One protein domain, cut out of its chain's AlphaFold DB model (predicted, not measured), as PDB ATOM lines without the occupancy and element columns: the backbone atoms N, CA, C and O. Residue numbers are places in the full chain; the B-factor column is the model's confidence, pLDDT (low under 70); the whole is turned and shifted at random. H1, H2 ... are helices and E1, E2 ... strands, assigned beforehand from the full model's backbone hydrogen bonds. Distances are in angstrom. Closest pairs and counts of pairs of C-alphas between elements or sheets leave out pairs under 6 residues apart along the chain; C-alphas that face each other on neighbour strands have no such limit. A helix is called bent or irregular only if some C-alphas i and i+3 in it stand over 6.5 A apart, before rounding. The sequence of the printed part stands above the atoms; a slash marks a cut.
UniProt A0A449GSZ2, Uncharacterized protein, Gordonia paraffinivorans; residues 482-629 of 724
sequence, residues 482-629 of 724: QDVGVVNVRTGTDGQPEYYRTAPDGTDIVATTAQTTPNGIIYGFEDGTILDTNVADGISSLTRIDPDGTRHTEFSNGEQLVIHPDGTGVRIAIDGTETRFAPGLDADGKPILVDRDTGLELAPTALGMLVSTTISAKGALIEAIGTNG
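What this domain is: This is residues 482 to 629 of the 724 residues of an uncharacterized protein of Gordonia paraffinivorans (UniProt A0A449GSZ2). The model is one long, strongly twisted ribbon of eleven short strands, laid side by side in chain order from E1 to E11. After the last strand the printed part folds back, so that H1 and then H2 lie over one face of this sheet, which curls round H1, while the other face is bare of named helices. The printed part has 148 residues, with eleven named strands followed by two named helices; the sheet is antiparallel throughout, and the class is mixed, helices and strands. It is compact, with a radius of gyration of the C-alphas of 16.6 A, and elongated in outline, spanning 57 by 34 by 31 A.

How they stand to each other: Start at the first residues and follow the sheet: E1 is residues 488 to 491, E2 497 to 502, E3 508 to 516, E4 521 to 525, E5 530 to 536, E6 539 to 545, E7 551 to 555, E8 560 to 563, E9 569 to 572, E10 578 to 585 and E11 591 to 595. They form a meander, each strand the antiparallel neighbour of the one before, and E1 and E11 are its edge strands. In the hairpin E1 and E2, look for N 490 and O 498, 2.9 A apart and within hydrogen-bond range. E3 bends by 62 degrees at residue 512; it pairs with E2 over residues 508 to 510 and with E4 over 511 to 516. There N 509 and O 501 are 2.8 A apart, and N 515 and O 522 2.8 A. In the hairpin E8 and E9, at 177 degrees, N 562 and O 570 are 2.8 A apart. At the far edge, N 584 of E10 and O 592 of E11 are 2.9 A apart. H1, residues 604 to 616, is on the sheet; the closest C-alphas of E5 and H1, those of Val 535 and Leu 610, are 6.6 A apart. E11 and H1 are near each other, with 7 pairs of C-alphas within 10 A. H2, residues 618 to 626, is on the same face at a height over the sheet of 10.3 A, its local plane fitted to only just enough C-alphas, 6. It is over E4 and only just not over E3, on which 2 of its C-alphas fall; on the local plane it stands at 41 degrees to E4, slantwise to the strands. H1 and H2 meet only through their link. Every O i to N i+4 pair is within hydrogen-bond range in H2, and 6 of 9 in H1.

Where its parts are: Find C-alpha 488 at (111.949, 97.994, 145.405), where E1 begins. E3 is 22.1 A long, E6 19.7 A and E10 21.9 A. H1 runs 13.4 A from C-alpha 604 at (122.124, 129.342, 138.488) and is irregular, with C-alphas 606 and 609 7.6 A apart. H2 ends at C-alpha 626, (103.809, 116.988, 156.504).

The domain as a whole: The two C-alphas farthest apart, those of Thr 493 and Ala 587, are 57.5 A apart. The printed part has no cut and no long link. The mean pLDDT of the printed part is 79.2, with residues 482 to 486 and 603 to 629 under 70.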
ATOM      1  N   GLN A 482     126.201 102.248 147.514       40.19
ATOM      2  CA  GLN A 482     125.634 101.442 148.613       40.19
ATOM      3  C   GLN A 482     124.671 102.184 149.565       40.19
ATOM      4  O   GLN A 482     123.843 101.529 150.191       40.19
ATOM      5  N   ASP A 483     124.747 103.514 149.653       42.03
ATOM      6  CA  ASP A 483     123.970 104.322 150.603       42.03
ATOM      7  C   ASP A 483     122.671 104.925 150.025       42.03
ATOM      8  O   ASP A 483     121.735 105.219 150.777       42.03
ATOM      9  N   VAL A 484     122.554 105.076 148.697       48.59
ATOM     10  CA  VAL A 484     121.357 105.666 148.066       48.59
ATOM     11  C   VAL A 484     120.407 104.543 147.642       48.59
ATOM     12  O   VAL A 484     120.727 103.720 146.791       48.59
ATOM     13  N   GLY A 485     119.230 104.483 148.264       54.22
ATOM     14  CA  GLY A 485     118.350 103.312 148.179       54.22
ATOM     15  C   GLY A 485     117.652 103.103 146.828       54.22
ATOM     16  O   GLY A 485     116.949 103.989 146.338       54.22
ATOM     17  N   VAL A 486     117.761 101.879 146.300       62.22
ATOM     18  CA  VAL A 486     116.844 101.305 145.297       62.22
ATOM     19  C   VAL A 486     115.401 101.363 145.816       62.22
ATOM     20  O   VAL A 486     115.153 101.029 146.976       62.22
ATOM     21  N   VAL A 487     114.445 101.744 144.958       75.56
ATOM     22  CA  VAL A 487     113.005 101.630 145.260       75.56
ATOM     23  C   VAL A 487     112.496 100.281 144.778       75.56
ATOM     24  O   VAL A 487     112.049 100.140 143.642       75.56
ATOM     25  N   ASN A 488     112.564  99.287 145.650       82.12
ATOM     26  CA  ASN A 488     111.949  97.994 145.405       82.12
ATOM     27  C   ASN A 488     110.419  98.107 145.441       82.12
ATOM     28  O   ASN A 488     109.851  98.998 146.079       82.12
ATOM     29  N   VAL A 489     109.749  97.165 144.777       84.25
ATOM     30  CA  VAL A 489     108.294  97.005 144.819       84.25
ATOM     31  C   VAL A 489     107.987  95.611 145.351       84.25
ATOM     32  O   VAL A 489     108.564  94.628 144.891       84.25
ATOM     33  N   ARG A 490     107.069  95.514 146.311       86.88
ATOM     34  CA  ARG A 490     106.482  94.243 146.759       86.88
ATOM     35  C   ARG A 490     104.963  94.325 146.736       86.88
ATOM     36  O   ARG A 490     104.391  95.410 146.701       86.88
ATOM     37  N   THR A 491     104.297  93.180 146.781       88.12
ATOM     38  CA  THR A 491     102.855  93.140 147.040       88.12
ATOM     39  C   THR A 491     102.630  93.289 148.543       88.12
ATOM     40  O   THR A 491     103.035  92.416 149.311       88.12
ATOM     41  N   GLY A 492     101.996  94.386 148.954       84.56
ATOM     42  CA  GLY A 492     101.622  94.649 150.340       84.56
ATOM     43  C   GLY A 492     100.550  93.685 150.858       84.56
ATOM     44  O   GLY A 492      99.942  92.914 150.110       84.56
ATOM     45  N   THR A 493     100.283  93.731 152.165       82.62
ATOM     46  CA  THR A 493      99.332  92.809 152.828       82.62
ATOM     47  C   THR A 493      97.865  93.009 152.417       82.62
ATOM     48  O   THR A 493      97.032  92.142 152.675       82.62
ATOM     49  N   ASP A 494      97.554  94.111 151.734       86.69
ATOM     50  CA  ASP A 494      96.267  94.444 151.115       86.69
ATOM     51  C   ASP A 494      96.188  94.085 149.612       86.69
ATOM     52  O   ASP A 494      95.162  94.306 148.965       86.69
ATOM     53  N   GLY A 495      97.267  93.533 149.045       85.50
ATOM     54  CA  GLY A 495      97.383  93.205 147.625       85.50
ATOM     55  C   GLY A 495      97.770  94.376 146.713       85.50
ATOM     56  O   GLY A 495      97.742  94.201 145.494       85.50
ATOM     57  N   GLN A 496      98.102  95.555 147.251       81.62
ATOM     58  CA  GLN A 496      98.556  96.710 146.464       81.62
ATOM     59  C   GLN A 496     100.088  96.723 146.283       81.62
ATOM     60  O   GLN A 496     100.802  96.096 147.067       81.62
ATOM     61  N   PRO A 497     100.629  97.421 145.263       75.88
ATOM     62  CA  PRO A 497     102.071  97.618 145.129       75.88
ATOM     63  C   PRO A 497     102.599  98.553 146.227       75.88
ATOM     64  O   PRO A 497     102.312  99.750 146.251       75.88
ATOM     65  N   GLU A 498     103.395  97.985 147.123       85.38
ATOM     66  CA  GLU A 498     104.091  98.652 148.214       85.38
ATOM     67  C   GLU A 498     105.525  98.971 147.763       85.38
ATOM     68  O   GLU A 498     106.333  98.072 147.520       85.38
ATOM     69  N   TYR A 499     105.833 100.260 147.625       85.81
ATOM     70  CA  TYR A 499     107.160 100.745 147.245       85.81
ATOM     71  C   TYR A 499     108.002 100.935 148.508       85.81
ATOM     72  O   TYR A 499     107.545 101.571 149.460       85.81
ATOM     73  N   TYR A 500     109.226 100.415 148.534       86.44
ATOM     74  CA  TYR A 500     110.091 100.467 149.713       86.44
ATOM     75  C   TYR A 500     111.568 100.625 149.343       86.44
ATOM     76  O   TYR A 500     111.994 100.271 148.246       86.44
ATOM     77  N   ARG A 501     112.358 101.153 150.279       85.94
ATOM     78  CA  ARG A 501     113.823 101.224 150.194       85.94
ATOM     79  C   ARG A 501     114.425 100.484 151.383       85.94
ATOM     80  O   ARG A 501     113.989 100.705 152.509       85.94
ATOM     81  N   THR A 502     115.421  99.637 151.165       82.69
ATOM     82  CA  THR A 502     116.127  98.972 152.272       82.69
ATOM     83  C   THR A 502     117.203  99.914 152.817       82.69
ATOM     84  O   THR A 502     117.995 100.469 152.054       82.69
ATOM     85  N   ALA A 503     117.203 100.149 154.127       77.38
ATOM     86  CA  ALA A 503     118.173 100.995 154.819       77.38
ATOM     87  C   ALA A 503     119.504 100.252 155.079       77.38
ATOM     88  O   ALA A 503     119.529  99.019 155.040       77.38
ATOM     89  N   PRO A 504     120.607 100.957 155.412       75.25
ATOM     90  CA  PRO A 504     121.912 100.328 155.671       75.25
ATOM     91  C   PRO A 504     121.958  99.329 156.844       75.25
ATOM     92  O   PRO A 504     122.926  98.584 156.970       75.25
ATOM     93  N   ASP A 505     120.936  99.298 157.706       82.81
ATOM     94  CA  ASP A 505     120.774  98.301 158.776       82.81
ATOM     95  C   ASP A 505     119.941  97.068 158.362       82.81
ATOM     96  O   ASP A 505     119.760  96.147 159.160       82.81
ATOM     97  N   GLY A 506     119.463  97.026 157.113       84.75
ATOM     98  CA  GLY A 506     118.599  95.977 156.569       84.75
ATOM     99  C   GLY A 506     117.097  96.221 156.751       84.75
ATOM    100  O   GLY A 506     116.305  95.367 156.357       84.75
ATOM    101  N   THR A 507     116.678  97.352 157.331       85.88
ATOM    102  CA  THR A 507     115.254  97.667 157.530       85.88
ATOM    103  C   THR A 507     114.616  98.193 156.246       85.88
ATOM    104  O   THR A 507     115.071  99.191 155.689       85.88
ATOM    105  N   ASP A 508     113.519  97.584 155.797       88.38
ATOM    106  CA  ASP A 508     112.711  98.130 154.703       88.38
ATOM    107  C   ASP A 508     111.869  99.320 155.179       88.38
ATOM    108  O   ASP A 508     110.977  99.171 156.014       88.38
ATOM    109  N   ILE A 509     112.125 100.495 154.607       85.69
ATOM    110  CA  ILE A 509     111.380 101.729 154.858       85.69
ATOM    111  C   ILE A 509     110.390 101.941 153.711       85.69
ATOM    112  O   ILE A 509     110.776 102.017 152.541       85.69
ATOM    113  N   VAL A 510     109.106 102.042 154.047       88.38
ATOM    114  CA  VAL A 510     107.996 102.091 153.086       88.38
ATOM    115  C   VAL A 510     107.730 103.525 152.617       88.38
ATOM    116  O   VAL A 510     107.817 104.479 153.395       88.38
ATOM    117  N   ALA A 511     107.399 103.688 151.335       90.31
ATOM    118  CA  ALA A 511     106.936 104.950 150.774       90.31
ATOM    119  C   ALA A 511     105.458 105.183 151.139       90.31
ATOM    120  O   ALA A 511     104.562 104.516 150.627       90.31
ATOM    121  N   THR A 512     105.195 106.169 151.996       89.06
ATOM    122  CA  THR A 512     103.835 106.606 152.366       89.06
ATOM    123  C   THR A 512     103.137 107.374 151.251       89.06
ATOM    124  O   THR A 512     101.910 107.460 151.214       89.06
ATOM    125  N   THR A 513     103.918 107.985 150.357       88.12
ATOM    126  CA  THR A 513     103.430 108.854 149.289       88.12
ATOM    127  C   THR A 513     104.269 108.686 148.029       88.12
ATOM    128  O   THR A 513     105.489 108.544 148.093       88.12
ATOM    129  N   ALA A 514     103.614 108.756 146.872       86.81
ATOM    130  CA  ALA A 514     104.259 108.837 145.567       86.81
ATOM    131  C   ALA A 514     103.570 109.923 144.729       86.81
ATOM    132  O   ALA A 514     102.339 109.971 144.655       86.81
ATOM    133  N   GLN A 515     104.349 110.795 144.088       87.75
ATOM    134  CA  GLN A 515     103.848 111.835 143.192       87.75
ATOM    135  C   GLN A 515     104.609 111.823 141.866       87.75
ATOM    136  O   GLN A 515     105.804 112.114 141.811       87.75
ATOM    137  N   THR A 516     103.897 111.558 140.774       82.44
ATOM    138  CA  THR A 516     104.429 111.713 139.417       82.44
ATOM    139  C   THR A 516     104.598 113.193 139.073       82.44
ATOM    140  O   THR A 516     103.657 113.982 139.171       82.44
ATOM    141  N   THR A 517     105.791 113.562 138.617       83.50
ATOM    142  CA  THR A 517     106.124 114.878 138.053       83.50
ATOM    143  C   THR A 517     106.459 114.735 136.559       83.50
ATOM    144  O   THR A 517     106.592 113.612 136.071       83.50
ATOM    145  N   PRO A 518     106.638 115.835 135.799       79.81
ATOM    146  CA  PRO A 518     107.104 115.758 134.410       79.81
ATOM    147  C   PRO A 518     108.506 115.150 134.228       79.81
ATOM    148  O   PRO A 518     108.829 114.734 133.117       79.81
ATOM    149  N   ASN A 519     109.330 115.106 135.284       76.62
ATOM    150  CA  ASN A 519     110.722 114.646 135.217       76.62
ATOM    151  C   ASN A 519     110.893 113.202 135.724       76.62
ATOM    152  O   ASN A 519     111.723 112.462 135.200       76.62
ATOM    153  N   GLY A 520     110.109 112.807 136.731       84.94
ATOM    154  CA  GLY A 520     110.197 111.519 137.425       84.94
ATOM    155  C   GLY A 520     109.149 111.390 138.536       84.94
ATOM    156  O   GLY A 520     108.306 112.272 138.712       84.94
ATOM    157  N   ILE A 521     109.192 110.299 139.297       85.62
ATOM    158  CA  ILE A 521     108.357 110.100 140.494       85.62
ATOM    159  C   ILE A 521     109.132 110.564 141.735       85.62
ATOM    160  O   ILE A 521     110.309 110.231 141.897       85.62
ATOM    161  N   ILE A 522     108.463 111.314 142.611       89.44
ATOM    162  CA  ILE A 522     108.938 111.634 143.959       89.44
ATOM    163  C   ILE A 522     108.252 110.683 144.943       89.44
ATOM    164  O   ILE A 522     107.024 110.616 144.961       89.44
ATOM    165  N   TYR A 523     109.028 109.983 145.766       91.00
ATOM    166  CA  TYR A 523     108.558 109.119 146.850       91.00
ATOM    167  C   TYR A 523     108.861 109.767 148.204       91.00
ATOM    168  O   TYR A 523     109.994 110.188 148.436       91.00
ATOM    169  N   GLY A 524     107.874 109.835 149.097       92.12
ATOM    170  CA  GLY A 524     108.051 110.222 150.499       92.12
ATOM    171  C   GLY A 524     107.894 109.006 151.410       92.12
ATOM    172  O   GLY A 524     106.932 108.252 151.259       92.12
ATOM    173  N   PHE A 525     108.824 108.814 152.341       91.50
ATOM    174  CA  PHE A 525     108.958 107.617 153.178       91.50
ATOM    175  C   PHE A 525     108.506 107.846 154.630       91.50
ATOM    176  O   PHE A 525     108.391 108.986 155.082       91.50
ATOM    177  N   GLU A 526     108.232 106.764 155.370       87.88
ATOM    178  CA  GLU A 526     107.804 106.826 156.785       87.88
ATOM    179  C   GLU A 526     108.822 107.508 157.715       87.88
ATOM    180  O   GLU A 526     108.438 108.152 158.689       87.88
ATOM    181  N   ASP A 527     110.115 107.422 157.394       86.12
ATOM    182  CA  ASP A 527     111.210 108.074 158.125       86.12
ATOM    183  C   ASP A 527     111.356 109.580 157.820       86.12
ATOM    184  O   ASP A 527     112.273 110.233 158.320       86.12
ATOM    185  N   GLY A 528     110.474 110.141 156.984       88.00
ATOM    186  CA  GLY A 528     110.536 111.529 156.528       88.00
ATOM    187  C   GLY A 528     111.567 111.793 155.425       88.00
ATOM    188  O   GLY A 528     111.750 112.952 155.041       88.00
ATOM    189  N   THR A 529     112.232 110.760 154.892       92.00
ATOM    190  CA  THR A 529     113.081 110.907 153.704       92.00
ATOM    191  C   THR A 529     112.252 111.033 152.428       92.00
ATOM    192  O   THR A 529     111.094 110.615 152.349       92.00
ATOM    193  N   ILE A 530     112.845 111.660 151.415       92.38
ATOM    194  CA  ILE A 530     112.221 111.941 150.124       92.38
ATOM    195  C   ILE A 530     113.198 111.525 149.029       92.38
ATOM    196  O   ILE A 530     114.267 112.120 148.910       92.38
ATOM    197  N   LEU A 531     112.833 110.542 148.206       91.75
ATOM    198  CA  LEU A 531     113.571 110.226 146.983       91.75
ATOM    199  C   LEU A 531     112.909 110.928 145.797       91.75
ATOM    200  O   LEU A 531     111.731 110.724 145.523       91.75
ATOM    201  N   ASP A 532     113.683 111.707 145.056       91.75
ATOM    202  CA  ASP A 532     113.325 112.191 143.727       91.75
ATOM    203  C   ASP A 532     114.073 111.338 142.699       91.75
ATOM    204  O   ASP A 532     115.305 111.322 142.679       91.75
ATOM    205  N   THR A 533     113.346 110.586 141.870       87.19
ATOM    206  CA  THR A 533     113.967 109.656 140.911       87.19
ATOM    207  C   THR A 533     114.691 110.346 139.753       87.19
ATOM    208  O   THR A 533     115.492 109.688 139.096       87.19
ATOM    209  N   ASN A 534     114.459 111.641 139.497       85.94
ATOM    210  CA  ASN A 534     115.155 112.382 138.440       85.94
ATOM    211  C   ASN A 534     115.091 113.902 138.677       85.94
ATOM    212  O   ASN A 534     114.204 114.590 138.160       85.94
ATOM    213  N   VAL A 535     116.065 114.445 139.417       83.19
ATOM    214  CA  VAL A 535     116.206 115.899 139.605       83.19
ATOM    215  C   VAL A 535     116.685 116.603 138.332       83.19
ATOM    216  O   VAL A 535     116.194 117.691 138.024       83.19
ATOM    217  N   ALA A 536     117.608 115.987 137.589       79.00
ATOM    218  CA  ALA A 536     118.075 116.419 136.271       79.00
ATOM    219  C   ALA A 536     118.849 115.285 135.578       79.00
ATOM    220  O   ALA A 536     119.577 114.557 136.243       79.00
ATOM    221  N   ASP A 537     118.749 115.174 134.251       79.62
ATOM    222  CA  ASP A 537     119.622 114.347 133.395       79.62
ATOM    223  C   ASP A 537     119.800 112.863 133.806       79.62
ATOM    224  O   ASP A 537     120.797 112.231 133.458       79.62
ATOM    225  N   GLY A 538     118.823 112.281 134.514       78.38
ATOM    226  CA  GLY A 538     118.874 110.904 135.027       78.38
ATOM    227  C   GLY A 538     119.514 110.765 136.414       78.38
ATOM    228  O   GLY A 538     119.562 109.664 136.952       78.38
ATOM    229  N   ILE A 539     119.964 111.868 137.015       81.44
ATOM    230  CA  ILE A 539     120.434 111.925 138.399       81.44
ATOM    231  C   ILE A 539     119.207 111.879 139.318       81.44
ATOM    232  O   ILE A 539     118.411 112.817 139.348       81.44
ATOM    233  N   SER A 540     119.064 110.813 140.103       86.94
ATOM    234  CA  SER A 540     118.173 110.770 141.270       86.94
ATOM    235  C   SER A 540     118.818 111.421 142.504       86.94
ATOM    236  O   SER A 540     120.049 111.533 142.586       86.94
ATOM    237  N   SER A 541     117.994 111.834 143.472       93.12
ATOM    238  CA  SER A 541     118.433 112.397 144.757       93.12
ATOM    239  C   SER A 541     117.628 111.868 145.942       93.12
ATOM    240  O   SER A 541     116.397 111.921 145.903       93.12
ATOM    241  N   LEU A 542     118.296 111.472 147.024       93.25
ATOM    242  CA  LEU A 542     117.682 111.137 148.310       93.25
ATOM    243  C   LEU A 542     117.886 112.292 149.295       93.25
ATOM    244  O   LEU A 542     119.019 112.635 149.614       93.25
ATOM    245  N   THR A 543     116.804 112.884 149.796       94.94
ATOM    246  CA  THR A 543     116.834 113.930 150.829       94.94
ATOM    247  C   THR A 543     116.336 113.392 152.165       94.94
ATOM    248  O   THR A 543     115.190 112.966 152.289       94.94
ATOM    249  N   ARG A 544     117.171 113.501 153.195       94.06
ATOM    250  CA  ARG A 544     116.839 113.343 154.611       94.06
ATOM    251  C   ARG A 544     116.631 114.707 155.265       94.06
ATOM    252  O   ARG A 544     117.287 115.681 154.895       94.06
ATOM    253  N   ILE A 545     115.729 114.775 156.240       92.12
ATOM    254  CA  ILE A 545     115.514 115.954 157.087       92.12
ATOM    255  C   ILE A 545     115.752 115.519 158.533       92.12
ATOM    256  O   ILE A 545     115.049 114.644 159.033       92.12
ATOM    257  N   ASP A 546     116.753 116.097 159.189       91.56
ATOM    258  CA  ASP A 546     117.090 115.777 160.575       91.56
ATOM    259  C   ASP A 546     116.265 116.613 161.580       91.56
ATOM    260  O   ASP A 546     115.641 117.610 161.198       91.56
ATOM    261  N   PRO A 547     116.209 116.230 162.875       92.69
ATOM    262  CA  PRO A 547     115.289 116.835 163.850       92.69
ATOM    263  C   PRO A 547     115.517 118.320 164.177       92.69
ATOM    264  O   PRO A 547     114.663 118.938 164.812       92.69
ATOM    265  N   ASP A 548     116.651 118.902 163.777       93.69
ATOM    266  CA  ASP A 548     116.918 120.344 163.856       93.69
ATOM    267  C   ASP A 548     116.351 121.125 162.651       93.69
ATOM    268  O   ASP A 548     116.286 122.353 162.685       93.69
ATOM    269  N   GLY A 549     115.920 120.417 161.601       91.88
ATOM    270  CA  GLY A 549     115.467 120.954 160.320       91.88
ATOM    271  C   GLY A 549     116.560 121.051 159.248       91.88
ATOM    272  O   GLY A 549     116.260 121.514 158.142       91.88
ATOM    273  N   THR A 550     117.797 120.629 159.537       93.62
ATOM    274  CA  THR A 550     118.857 120.506 158.527       93.62
ATOM    275  C   THR A 550     118.480 119.419 157.521       93.62
ATOM    276  O   THR A 550     117.936 118.371 157.868       93.62
ATOM    277  N   ARG A 551     118.738 119.681 156.240       94.44
ATOM    278  CA  ARG A 551     118.435 118.786 155.122       94.44
ATOM    279  C   ARG A 551     119.725 118.253 154.528       94.44
ATOM    280  O   ARG A 551     120.551 119.044 154.083       94.44
ATOM    281  N   HIS A 552     119.855 116.937 154.472       95.00
ATOM    282  CA  HIS A 552     120.963 116.230 153.839       95.00
ATOM    283  C   HIS A 552     120.449 115.604 152.545       95.00
ATOM    284  O   HIS A 552     119.568 114.754 152.587       95.00
ATOM    285  N   THR A 553     120.936 116.060 151.392       94.81
ATOM    286  CA  THR A 553     120.605 115.483 150.081       94.81
ATOM    287  C   THR A 553     121.828 114.827 149.470       94.81
ATOM    288  O   THR A 553     122.859 115.475 149.303       94.81
ATOM    289  N   GLU A 554     121.688 113.562 149.108       93.44
ATOM    290  CA  GLU A 554     122.690 112.766 148.407       93.44
ATOM    291  C   GLU A 554     122.216 112.520 146.976       93.44
ATOM    292  O   GLU A 554     121.031 112.268 146.735       93.44
ATOM    293  N   PHE A 555     123.131 112.616 146.017       91.94
ATOM    294  CA  PHE A 555     122.843 112.451 144.599       91.94
ATOM    295  C   PHE A 555     123.498 111.180 144.059       91.94
ATOM    296  O   PHE A 555     124.622 110.833 144.417       91.94
ATOM    297  N   SER A 556     122.816 110.511 143.133       86.62
ATOM    298  CA  SER A 556     123.290 109.286 142.459       86.62
ATOM    299  C   SER A 556     124.630 109.425 141.719       86.62
ATOM    300  O   SER A 556     125.297 108.424 141.473       86.62
ATOM    301  N   ASN A 557     125.065 110.649 141.401       86.38
ATOM    302  CA  ASN A 557     126.389 110.929 140.838       86.38
ATOM    303  C   ASN A 557     127.516 111.029 141.894       86.38
ATOM    304  O   ASN A 557     128.666 111.243 141.521       86.38
ATOM    305  N   GLY A 558     127.204 110.894 143.188       88.38
ATOM    306  CA  GLY A 558     128.150 111.009 144.301       88.38
ATOM    307  C   GLY A 558     128.282 112.415 144.901       88.38
ATOM    308  O   GLY A 558     129.091 112.601 145.806       88.38
ATOM    309  N   GLU A 559     127.518 113.409 144.437       92.69
ATOM    310  CA  GLU A 559     127.471 114.717 145.103       92.69
ATOM    311  C   GLU A 559     126.640 114.680 146.393       92.69
ATOM    312  O   GLU A 559     125.679 113.919 146.523       92.69
ATOM    313  N   GLN A 560     126.964 115.575 147.327       94.94
ATOM    314  CA  GLN A 560     126.188 115.799 148.548       94.94
ATOM    315  C   GLN A 560     125.846 117.281 148.728       94.94
ATOM    316  O   GLN A 560     126.569 118.173 148.278       94.94
ATOM    317  N   LEU A 561     124.738 117.560 149.408       95.06
ATOM    318  CA  LEU A 561     124.229 118.904 149.660       95.06
ATOM    319  C   LEU A 561     123.571 118.969 151.040       95.06
ATOM    320  O   LEU A 561     122.537 118.347 151.274       95.06
ATOM    321  N   VAL A 562     124.139 119.776 151.930       95.62
ATOM    322  CA  VAL A 562     123.597 120.065 153.262       95.62
ATOM    323  C   VAL A 562     123.005 121.473 153.265       95.62
ATOM    324  O   VAL A 562     123.673 122.414 152.835       95.62
ATOM    325  N   ILE A 563     121.768 121.634 153.744       95.50
ATOM    326  CA  ILE A 563     121.086 122.932 153.901       95.50
ATOM    327  C   ILE A 563     120.542 123.042 155.328       95.50
ATOM    328  O   ILE A 563     119.683 122.258 155.725       95.50
ATOM    329  N   HIS A 564     120.999 124.035 156.082       95.38
ATOM    330  CA  HIS A 564     120.542 124.323 157.441       95.38
ATOM    331  C   HIS A 564     119.239 125.154 157.458       95.38
ATOM    332  O   HIS A 564     118.908 125.810 156.463       95.38
ATOM    333  N   PRO A 565     118.498 125.199 158.585       93.56
ATOM    334  CA  PRO A 565     117.245 125.961 158.707       93.56
ATOM    335  C   PRO A 565     117.356 127.473 158.455       93.56
ATOM    336  O   PRO A 565     116.350 128.118 158.164       93.56
ATOM    337  N   ASP A 566     118.555 128.052 158.573       93.38
ATOM    338  CA  ASP A 566     118.826 129.464 158.266       93.38
ATOM    339  C   ASP A 566     119.087 129.727 156.767       93.38
ATOM    340  O   ASP A 566     119.276 130.874 156.361       93.38
ATOM    341  N   GLY A 567     119.071 128.674 155.941       90.56
ATOM    342  CA  GLY A 567     119.341 128.713 154.507       90.56
ATOM    343  C   GLY A 567     120.827 128.693 154.137       90.56
ATOM    344  O   GLY A 567     121.144 128.736 152.947       90.56
ATOM    345  N   THR A 568     121.742 128.633 155.111       95.31
ATOM    346  CA  THR A 568     123.159 128.349 154.833       95.31
ATOM    347  C   THR A 568     123.359 126.873 154.503       95.31
ATOM    348  O   THR A 568     122.510 126.034 154.804       95.31
ATOM    349  N   GLY A 569     124.473 126.533 153.862       95.50
ATOM    350  CA  GLY A 569     124.729 125.149 153.492       95.50
ATOM    351  C   GLY A 569     126.099 124.892 152.887       95.50
ATOM    352  O   GLY A 569     126.936 125.791 152.760       95.50
ATOM    353  N   VAL A 570     126.317 123.632 152.524       95.94
ATOM    354  CA  VAL A 570     127.542 123.132 151.893       95.94
ATOM    355  C   VAL A 570     127.148 122.163 150.786       95.94
ATOM    356  O   VAL A 570     126.403 121.218 151.033       95.94
ATOM    357  N   ARG A 571     127.653 122.375 149.571       93.88
ATOM    358  CA  ARG A 571     127.683 121.342 148.526       93.88
ATOM    359  C   ARG A 571     129.055 120.683 148.544       93.88
ATOM    360  O   ARG A 571     130.052 121.393 148.618       93.88
ATOM    361  N   ILE A 572     129.104 119.362 148.444       93.62
ATOM    362  CA  ILE A 572     130.327 118.580 148.266       93.62
ATOM    363  C   ILE A 572     130.255 117.976 146.864       93.62
ATOM    364  O   ILE A 572     129.323 117.233 146.550       93.62
ATOM    365  N   ALA A 573     131.190 118.361 145.998       90.94
ATOM    366  CA  ALA A 573     131.288 117.825 144.646       90.94
ATOM    367  C   ALA A 573     131.914 116.415 144.637       90.94
ATOM    368  O   ALA A 573     132.536 115.996 145.611       90.94
ATOM    369  N   ILE A 574     131.797 115.708 143.508       88.88
ATOM    370  CA  ILE A 574     132.294 114.328 143.312       88.88
ATOM    371  C   ILE A 574     133.815 114.209 143.568       88.88
ATOM    372  O   ILE A 574     134.306 113.158 143.966       88.88
ATOM    373  N   ASP A 575     134.574 115.292 143.367       89.62
ATOM    374  CA  ASP A 575     136.018 115.368 143.639       89.62
ATOM    375  C   ASP A 575     136.370 115.726 145.101       89.62
ATOM    376  O   ASP A 575     137.543 115.906 145.432       89.62
ATOM    377  N   GLY A 576     135.366 115.829 145.978       91.88
ATOM    378  CA  GLY A 576     135.504 116.241 147.374       91.88
ATOM    379  C   GLY A 576     135.534 117.756 147.596       91.88
ATOM    380  O   GLY A 576     135.690 118.191 148.737       91.88
ATOM    381  N   THR A 577     135.385 118.584 146.552       92.69
ATOM    382  CA  THR A 577     135.393 120.047 146.704       92.69
ATOM    383  C   THR A 577     134.150 120.526 147.456       92.69
ATOM    384  O   THR A 577     133.035 120.485 146.930       92.69
ATOM    385  N   GLU A 578     134.342 121.043 148.669       95.56
ATOM    386  CA  GLU A 578     133.309 121.796 149.382       95.56
ATOM    387  C   GLU A 578     133.071 123.169 148.731       95.56
ATOM    388  O   GLU A 578     134.003 123.917 148.441       95.56
ATOM    389  N   THR A 579     131.805 123.543 148.566       93.00
ATOM    390  CA  THR A 579     131.346 124.896 148.226       93.00
ATOM    391  C   THR A 579     130.361 125.340 149.301       93.00
ATOM    392  O   THR A 579     129.243 124.821 149.383       93.00
ATOM    393  N   ARG A 580     130.778 126.274 150.158       95.94
ATOM    394  CA  ARG A 580     129.980 126.763 151.293       95.94
ATOM    395  C   ARG A 580     129.149 127.959 150.847       95.94
ATOM    396  O   ARG A 580     129.683 128.882 150.240       95.94
ATOM    397  N   PHE A 581     127.854 127.975 151.149       95.00
ATOM    398  CA  PHE A 581     126.939 129.018 150.680       95.00
ATOM    399  C   PHE A 581     126.042 129.581 151.782       95.00
ATOM    400  O   PHE A 581     125.791 128.951 152.812       95.00
ATOM    401  N   ALA A 582     125.555 130.799 151.554       94.50
ATOM    402  CA  ALA A 582     124.610 131.490 152.421       94.50
ATOM    403  C   ALA A 582     123.556 132.256 151.600       94.50
ATOM    404  O   ALA A 582     123.836 132.643 150.460       94.50
ATOM    405  N   PRO A 583     122.367 132.538 152.165       92.38
ATOM    406  CA  PRO A 583     121.418 133.461 151.562       92.38
ATOM    407  C   PRO A 583     121.998 134.879 151.579       92.38
ATOM    408  O   PRO A 583     122.381 135.397 152.629       92.38
ATOM    409  N   GLY A 584     122.045 135.513 150.413       91.50
ATOM    410  CA  GLY A 584     122.430 136.909 150.242       91.50
ATOM    411  C   GLY A 584     121.392 137.679 149.434       91.50
ATOM    412  O   GLY A 584     120.337 137.150 149.082       91.50
ATOM    413  N   LEU A 585     121.706 138.937 149.128       88.88
ATOM    414  CA  LEU A 585     120.923 139.774 148.221       88.88
ATOM    415  C   LEU A 585     121.803 140.234 147.052       88.88
ATOM    416  O   LEU A 585     122.973 140.555 147.260       88.88
ATOM    417  N   ASP A 586     121.237 140.285 145.846       87.69
ATOM    418  CA  ASP A 586     121.884 140.886 144.677       87.69
ATOM    419  C   ASP A 586     121.930 142.425 144.777       87.69
ATOM    420  O   ASP A 586     121.422 143.036 145.724       87.69
ATOM    421  N   ALA A 587     122.526 143.078 143.776       87.38
ATOM    422  CA  ALA A 587     122.630 144.538 143.725       87.38
ATOM    423  C   ALA A 587     121.273 145.276 143.619       87.38
ATOM    424  O   ALA A 587     121.216 146.469 143.920       87.38
ATOM    425  N   ASP A 588     120.193 144.584 143.233       89.06
ATOM    426  CA  ASP A 588     118.819 145.107 143.199       89.06
ATOM    427  C   ASP A 588     118.030 144.777 144.490       89.06
ATOM    428  O   ASP A 588     116.883 145.207 144.642       89.06
ATOM    429  N   GLY A 589     118.608 144.009 145.422       89.94
ATOM    430  CA  GLY A 589     117.961 143.559 146.658       89.94
ATOM    431  C   GLY A 589     117.136 142.268 146.540       89.94
ATOM    432  O   GLY A 589     116.297 142.013 147.406       89.94
ATOM    433  N   LYS A 590     117.332 141.452 145.495       87.44
ATOM    434  CA  LYS A 590     116.665 140.145 145.313       87.44
ATOM    435  C   LYS A 590     117.444 139.025 146.016       87.44
ATOM    436  O   LYS A 590     118.669 139.074 146.006       87.44
ATOM    437  N   PRO A 591     116.785 137.996 146.579       81.75
ATOM    438  CA  PRO A 591     117.478 136.877 147.218       81.75
ATOM    439  C   PRO A 591     118.289 136.046 146.216       81.75
ATOM    440  O   PRO A 591     117.769 135.637 145.176       81.75
ATOM    441  N   ILE A 592     119.542 135.762 146.572       89.75
ATOM    442  CA  ILE A 592     120.488 134.907 145.838       89.75
ATOM    443  C   ILE A 592     121.213 133.966 146.807       89.75
ATOM    444  O   ILE A 592     121.201 134.187 148.019       89.75
ATOM    445  N   LEU A 593     121.880 132.937 146.280       88.00
ATOM    446  CA  LEU A 593     122.880 132.182 147.036       88.00
ATOM    447  C   LEU A 593     124.266 132.753 146.736       88.00
ATOM    448  O   LEU A 593     124.638 132.928 145.576       88.00
ATOM    449  N   VAL A 594     125.012 133.049 147.794       90.44
ATOM    450  CA  VAL A 594     126.361 133.616 147.721       90.44
ATOM    451  C   VAL A 594     127.344 132.586 148.257       90.44
ATOM    452  O   VAL A 594     127.121 132.011 149.325       90.44
ATOM    453  N   ASP A 595     128.421 132.364 147.514       91.50
ATOM    454  CA  ASP A 595     129.578 131.598 147.957       91.50
ATOM    455  C   ASP A 595     130.218 132.313 149.154       91.50
ATOM    456  O   ASP A 595     130.585 133.489 149.083       91.50
ATOM    457  N   ARG A 596     130.298 131.623 150.288       90.62
ATOM    458  CA  ARG A 596     130.648 132.221 151.579       90.62
ATOM    459  C   ARG A 596     132.124 132.613 151.676       90.62
ATOM    460  O   ARG A 596     132.447 133.519 152.445       90.62
ATOM    461  N   ASP A 597     132.991 131.950 150.919       89.19
ATOM    462  CA  ASP A 597     134.443 132.078 151.043       89.19
ATOM    463  C   ASP A 597     135.031 133.043 149.994       89.19
ATOM    464  O   ASP A 597     136.032 133.714 150.251       89.19
ATOM    465  N   THR A 598     134.368 133.195 148.841       89.62
ATOM    466  CA  THR A 598     134.715 134.158 147.777       89.62
ATOM    467  C   THR A 598     133.822 135.403 147.743       89.62
ATOM    468  O   THR A 598     134.227 136.427 147.188       89.62
ATOM    469  N   GLY A 599     132.613 135.343 148.313       87.31
ATOM    470  CA  GLY A 599     131.611 136.413 148.242       87.31
ATOM    471  C   GLY A 599     130.939 136.567 146.870       87.31
ATOM    472  O   GLY A 599     130.300 137.590 146.622       87.31
ATOM    473  N   LEU A 600     131.101 135.594 145.966       87.94
ATOM    474  CA  LEU A 600     130.541 135.625 144.613       87.94
ATOM    475  C   LEU A 600     129.117 135.050 144.567       87.94
ATOM    476  O   LEU A 600     128.774 134.127 145.302       87.94
ATOM    477  N   GLU A 601     128.287 135.567 143.662       85.81
ATOM    478  CA  GLU A 601     126.983 134.973 143.348       85.81
ATOM    479  C   GLU A 601     127.175 133.573 142.742       85.81
ATOM    480  O   GLU A 601     127.874 133.405 141.736       85.81
ATOM    481  N   LEU A 602     126.536 132.561 143.336       80.00
ATOM    482  CA  LEU A 602     126.567 131.198 142.816       80.00
ATOM    483  C   LEU A 602     125.627 131.090 141.618       80.00
ATOM    484  O   LEU A 602     124.410 130.963 141.761       80.00
ATOM    485  N   ALA A 603     126.221 131.144 140.424       64.62
ATOM    486  CA  ALA A 603     125.504 131.155 139.156       64.62
ATOM    487  C   ALA A 603     124.433 130.037 139.077       64.62
ATOM    488  O   ALA A 603     124.721 128.887 139.437       64.62
ATOM    489  N   PRO A 604     123.227 130.312 138.533       54.50
ATOM    490  CA  PRO A 604     122.124 129.342 138.488       54.50
ATOM    491  C   PRO A 604     122.430 128.003 137.796       54.50
ATOM    492  O   PRO A 604     121.708 127.029 137.993       54.50
ATOM    493  N   THR A 605     123.500 127.928 137.005       47.19
ATOM    494  CA  THR A 605     123.968 126.708 136.333       47.19
ATOM    495  C   THR A 605     124.877 125.818 137.187       47.19
ATOM    496  O   THR A 605     125.112 124.685 136.791       47.19
ATOM    497  N   ALA A 606     125.412 126.306 138.315       43.44
ATOM    498  CA  ALA A 606     126.364 125.566 139.158       43.44
ATOM    499  C   ALA A 606     125.711 124.911 140.390       43.44
ATOM    500  O   ALA A 606     126.068 123.797 140.753       43.44
ATOM    501  N   LEU A 607     124.738 125.585 141.017       50.69
ATOM    502  CA  LEU A 607     123.862 124.996 142.049       50.69
ATOM    503  C   LEU A 607     122.366 125.161 141.719       50.69
ATOM    504  O   LEU A 607     121.537 124.379 142.180       50.69
ATOM    505  N   GLY A 608     121.993 126.175 140.933       44.31
ATOM    506  CA  GLY A 608     120.602 126.625 140.824       44.31
ATOM    507  C   GLY A 608     119.614 125.595 140.270       44.31
ATOM    508  O   GLY A 608     118.503 125.531 140.786       44.31
ATOM    509  N   MET A 609     119.972 124.758 139.289       46.47
ATOM    510  CA  MET A 609     119.022 123.760 138.756       46.47
ATOM    511  C   MET A 609     118.668 122.650 139.759       46.47
ATOM    512  O   MET A 609     117.533 122.181 139.752       46.47
ATOM    513  N   LEU A 610     119.583 122.286 140.663       49.75
ATOM    514  CA  LEU A 610     119.349 121.286 141.715       49.75
ATOM    515  C   LEU A 610     118.725 121.911 142.973       49.75
ATOM    516  O   LEU A 610     117.803 121.346 143.563       49.75
ATOM    517  N   VAL A 611     119.188 123.102 143.368       50.88
ATOM    518  CA  VAL A 611     118.758 123.770 144.608       50.88
ATOM    519  C   VAL A 611     117.454 124.558 144.429       50.88
ATOM    520  O   VAL A 611     116.581 124.489 145.290       50.88
ATOM    521  N   SER A 612     117.262 125.279 143.319       37.91
ATOM    522  CA  SER A 612     116.068 126.124 143.116       37.91
ATOM    523  C   SER A 612     114.798 125.296 142.892       37.91
ATOM    524  O   SER A 612     113.746 125.610 143.447       37.91
ATOM    525  N   THR A 613     114.898 124.188 142.151       44.06
ATOM    526  CA  THR A 613     113.803 123.216 141.984       44.06
ATOM    527  C   THR A 613     113.441 122.569 143.325       44.06
ATOM    528  O   THR A 613     112.274 122.562 143.725       44.06
ATOM    529  N   THR A 614     114.450 122.108 144.068       47.88
ATOM    530  CA  THR A 614     114.292 121.434 145.364       47.88
ATOM    531  C   THR A 614     113.779 122.361 146.469       47.88
ATOM    532  O   THR A 614     112.979 121.925 147.291       47.88
ATOM    533  N   ILE A 615     114.142 123.646 146.487       46.31
ATOM    534  CA  ILE A 615     113.588 124.608 147.455       46.31
ATOM    535  C   ILE A 615     112.214 125.119 147.000       46.31
ATOM    536  O   ILE A 615     111.238 125.013 147.745       46.31
ATOM    537  N   SER A 616     112.109 125.675 145.788       39.12
ATOM    538  CA  SER A 616     110.949 126.489 145.401       39.12
ATOM    539  C   SER A 616     109.709 125.679 145.017       39.12
ATOM    540  O   SER A 616     108.603 126.190 145.186       39.12
ATOM    541  N   ALA A 617     109.862 124.452 144.505       35.28
ATOM    542  CA  ALA A 617     108.725 123.571 144.222       35.28
ATOM    543  C   ALA A 617     108.433 122.630 145.401       35.28
ATOM    544  O   ALA A 617     107.283 122.504 145.823       35.28
ATOM    545  N   LYS A 618     109.470 122.002 145.977       49.59
ATOM    546  CA  LYS A 618     109.277 120.984 147.024       49.59
ATOM    547  C   LYS A 618     108.999 121.582 148.409       49.59
ATOM    548  O   LYS A 618     108.443 120.883 149.241       49.59
ATOM    549  N   GLY A 619     109.285 122.864 148.665       43.94
ATOM    550  CA  GLY A 619     108.912 123.528 149.925       43.94
ATOM    551  C   GLY A 619     107.409 123.443 150.229       43.94
ATOM    552  O   GLY A 619     107.022 122.966 151.292       43.94
ATOM    553  N   ALA A 620     106.566 123.804 149.256       36.84
ATOM    554  CA  ALA A 620     105.108 123.713 149.380       36.84
ATOM    555  C   ALA A 620     104.594 122.259 149.406       36.84
ATOM    556  O   ALA A 620     103.592 121.971 150.055       36.84
ATOM    557  N   LEU A 621     105.288 121.334 148.730       40.38
ATOM    558  CA  LEU A 621     104.968 119.905 148.768       40.38
ATOM    559  C   LEU A 621     105.269 119.285 150.143       40.38
ATOM    560  O   LEU A 621     104.478 118.492 150.640       40.38
ATOM    561  N   ILE A 622     106.379 119.674 150.772       43.84
ATOM    562  CA  ILE A 622     106.786 119.199 152.100       43.84
ATOM    563  C   ILE A 622     105.838 119.733 153.183       43.84
ATOM    564  O   ILE A 622     105.458 118.972 154.069       43.84
ATOM    565  N   GLU A 623     105.380 120.988 153.086       46.06
ATOM    566  CA  GLU A 623     104.287 121.478 153.942       46.06
ATOM    567  C   GLU A 623     102.987 120.683 153.705       46.06
ATOM    568  O   GLU A 623     102.340 120.262 154.663       46.06
ATOM    569  N   ALA A 624     102.619 120.406 152.448       37.12
ATOM    570  CA  ALA A 624     101.407 119.645 152.134       37.12
ATOM    571  C   ALA A 624     101.447 118.198 152.666       37.12
ATOM    572  O   ALA A 624     100.499 117.772 153.321       37.12
ATOM    573  N   ILE A 625     102.538 117.456 152.446       43.44
ATOM    574  CA  ILE A 625     102.692 116.069 152.920       43.44
ATOM    575  C   ILE A 625     102.818 116.026 154.455       43.44
ATOM    576  O   ILE A 625     102.171 115.204 155.105       43.44
ATOM    577  N   GLY A 626     103.579 116.948 155.055       38.38
ATOM    578  CA  GLY A 626     103.809 116.988 156.504       38.38
ATOM    579  C   GLY A 626     102.577 117.336 157.353       38.38
ATOM    580  O   GLY A 626     102.552 117.036 158.546       38.38
ATOM    581  N   THR A 627     101.528 117.939 156.780       41.25
ATOM    582  CA  THR A 627     100.351 118.383 157.561       41.25
ATOM    583  C   THR A 627      99.396 117.273 158.014       41.25
ATOM    584  O   THR A 627      98.568 117.531 158.888       41.25
ATOM    585  N   ASN A 628      99.538 116.031 157.534       34.12
ATOM    586  CA  ASN A 628      98.727 114.901 158.018       34.12
ATOM    587  C   ASN A 628      99.132 114.382 159.418       34.12
ATOM    588  O   ASN A 628      98.436 113.533 159.975       34.12
ATOM    589  N   GLY A 629     100.207 114.909 160.019       33.53
ATOM    590  CA  GLY A 629     100.646 114.595 161.384       33.53
ATOM    591  C   GLY A 629     100.904 115.854 162.216       33.53
ATOM    592  O   GLY A 629     102.045 116.278 162.378       33.53
TER     593      GLY A 629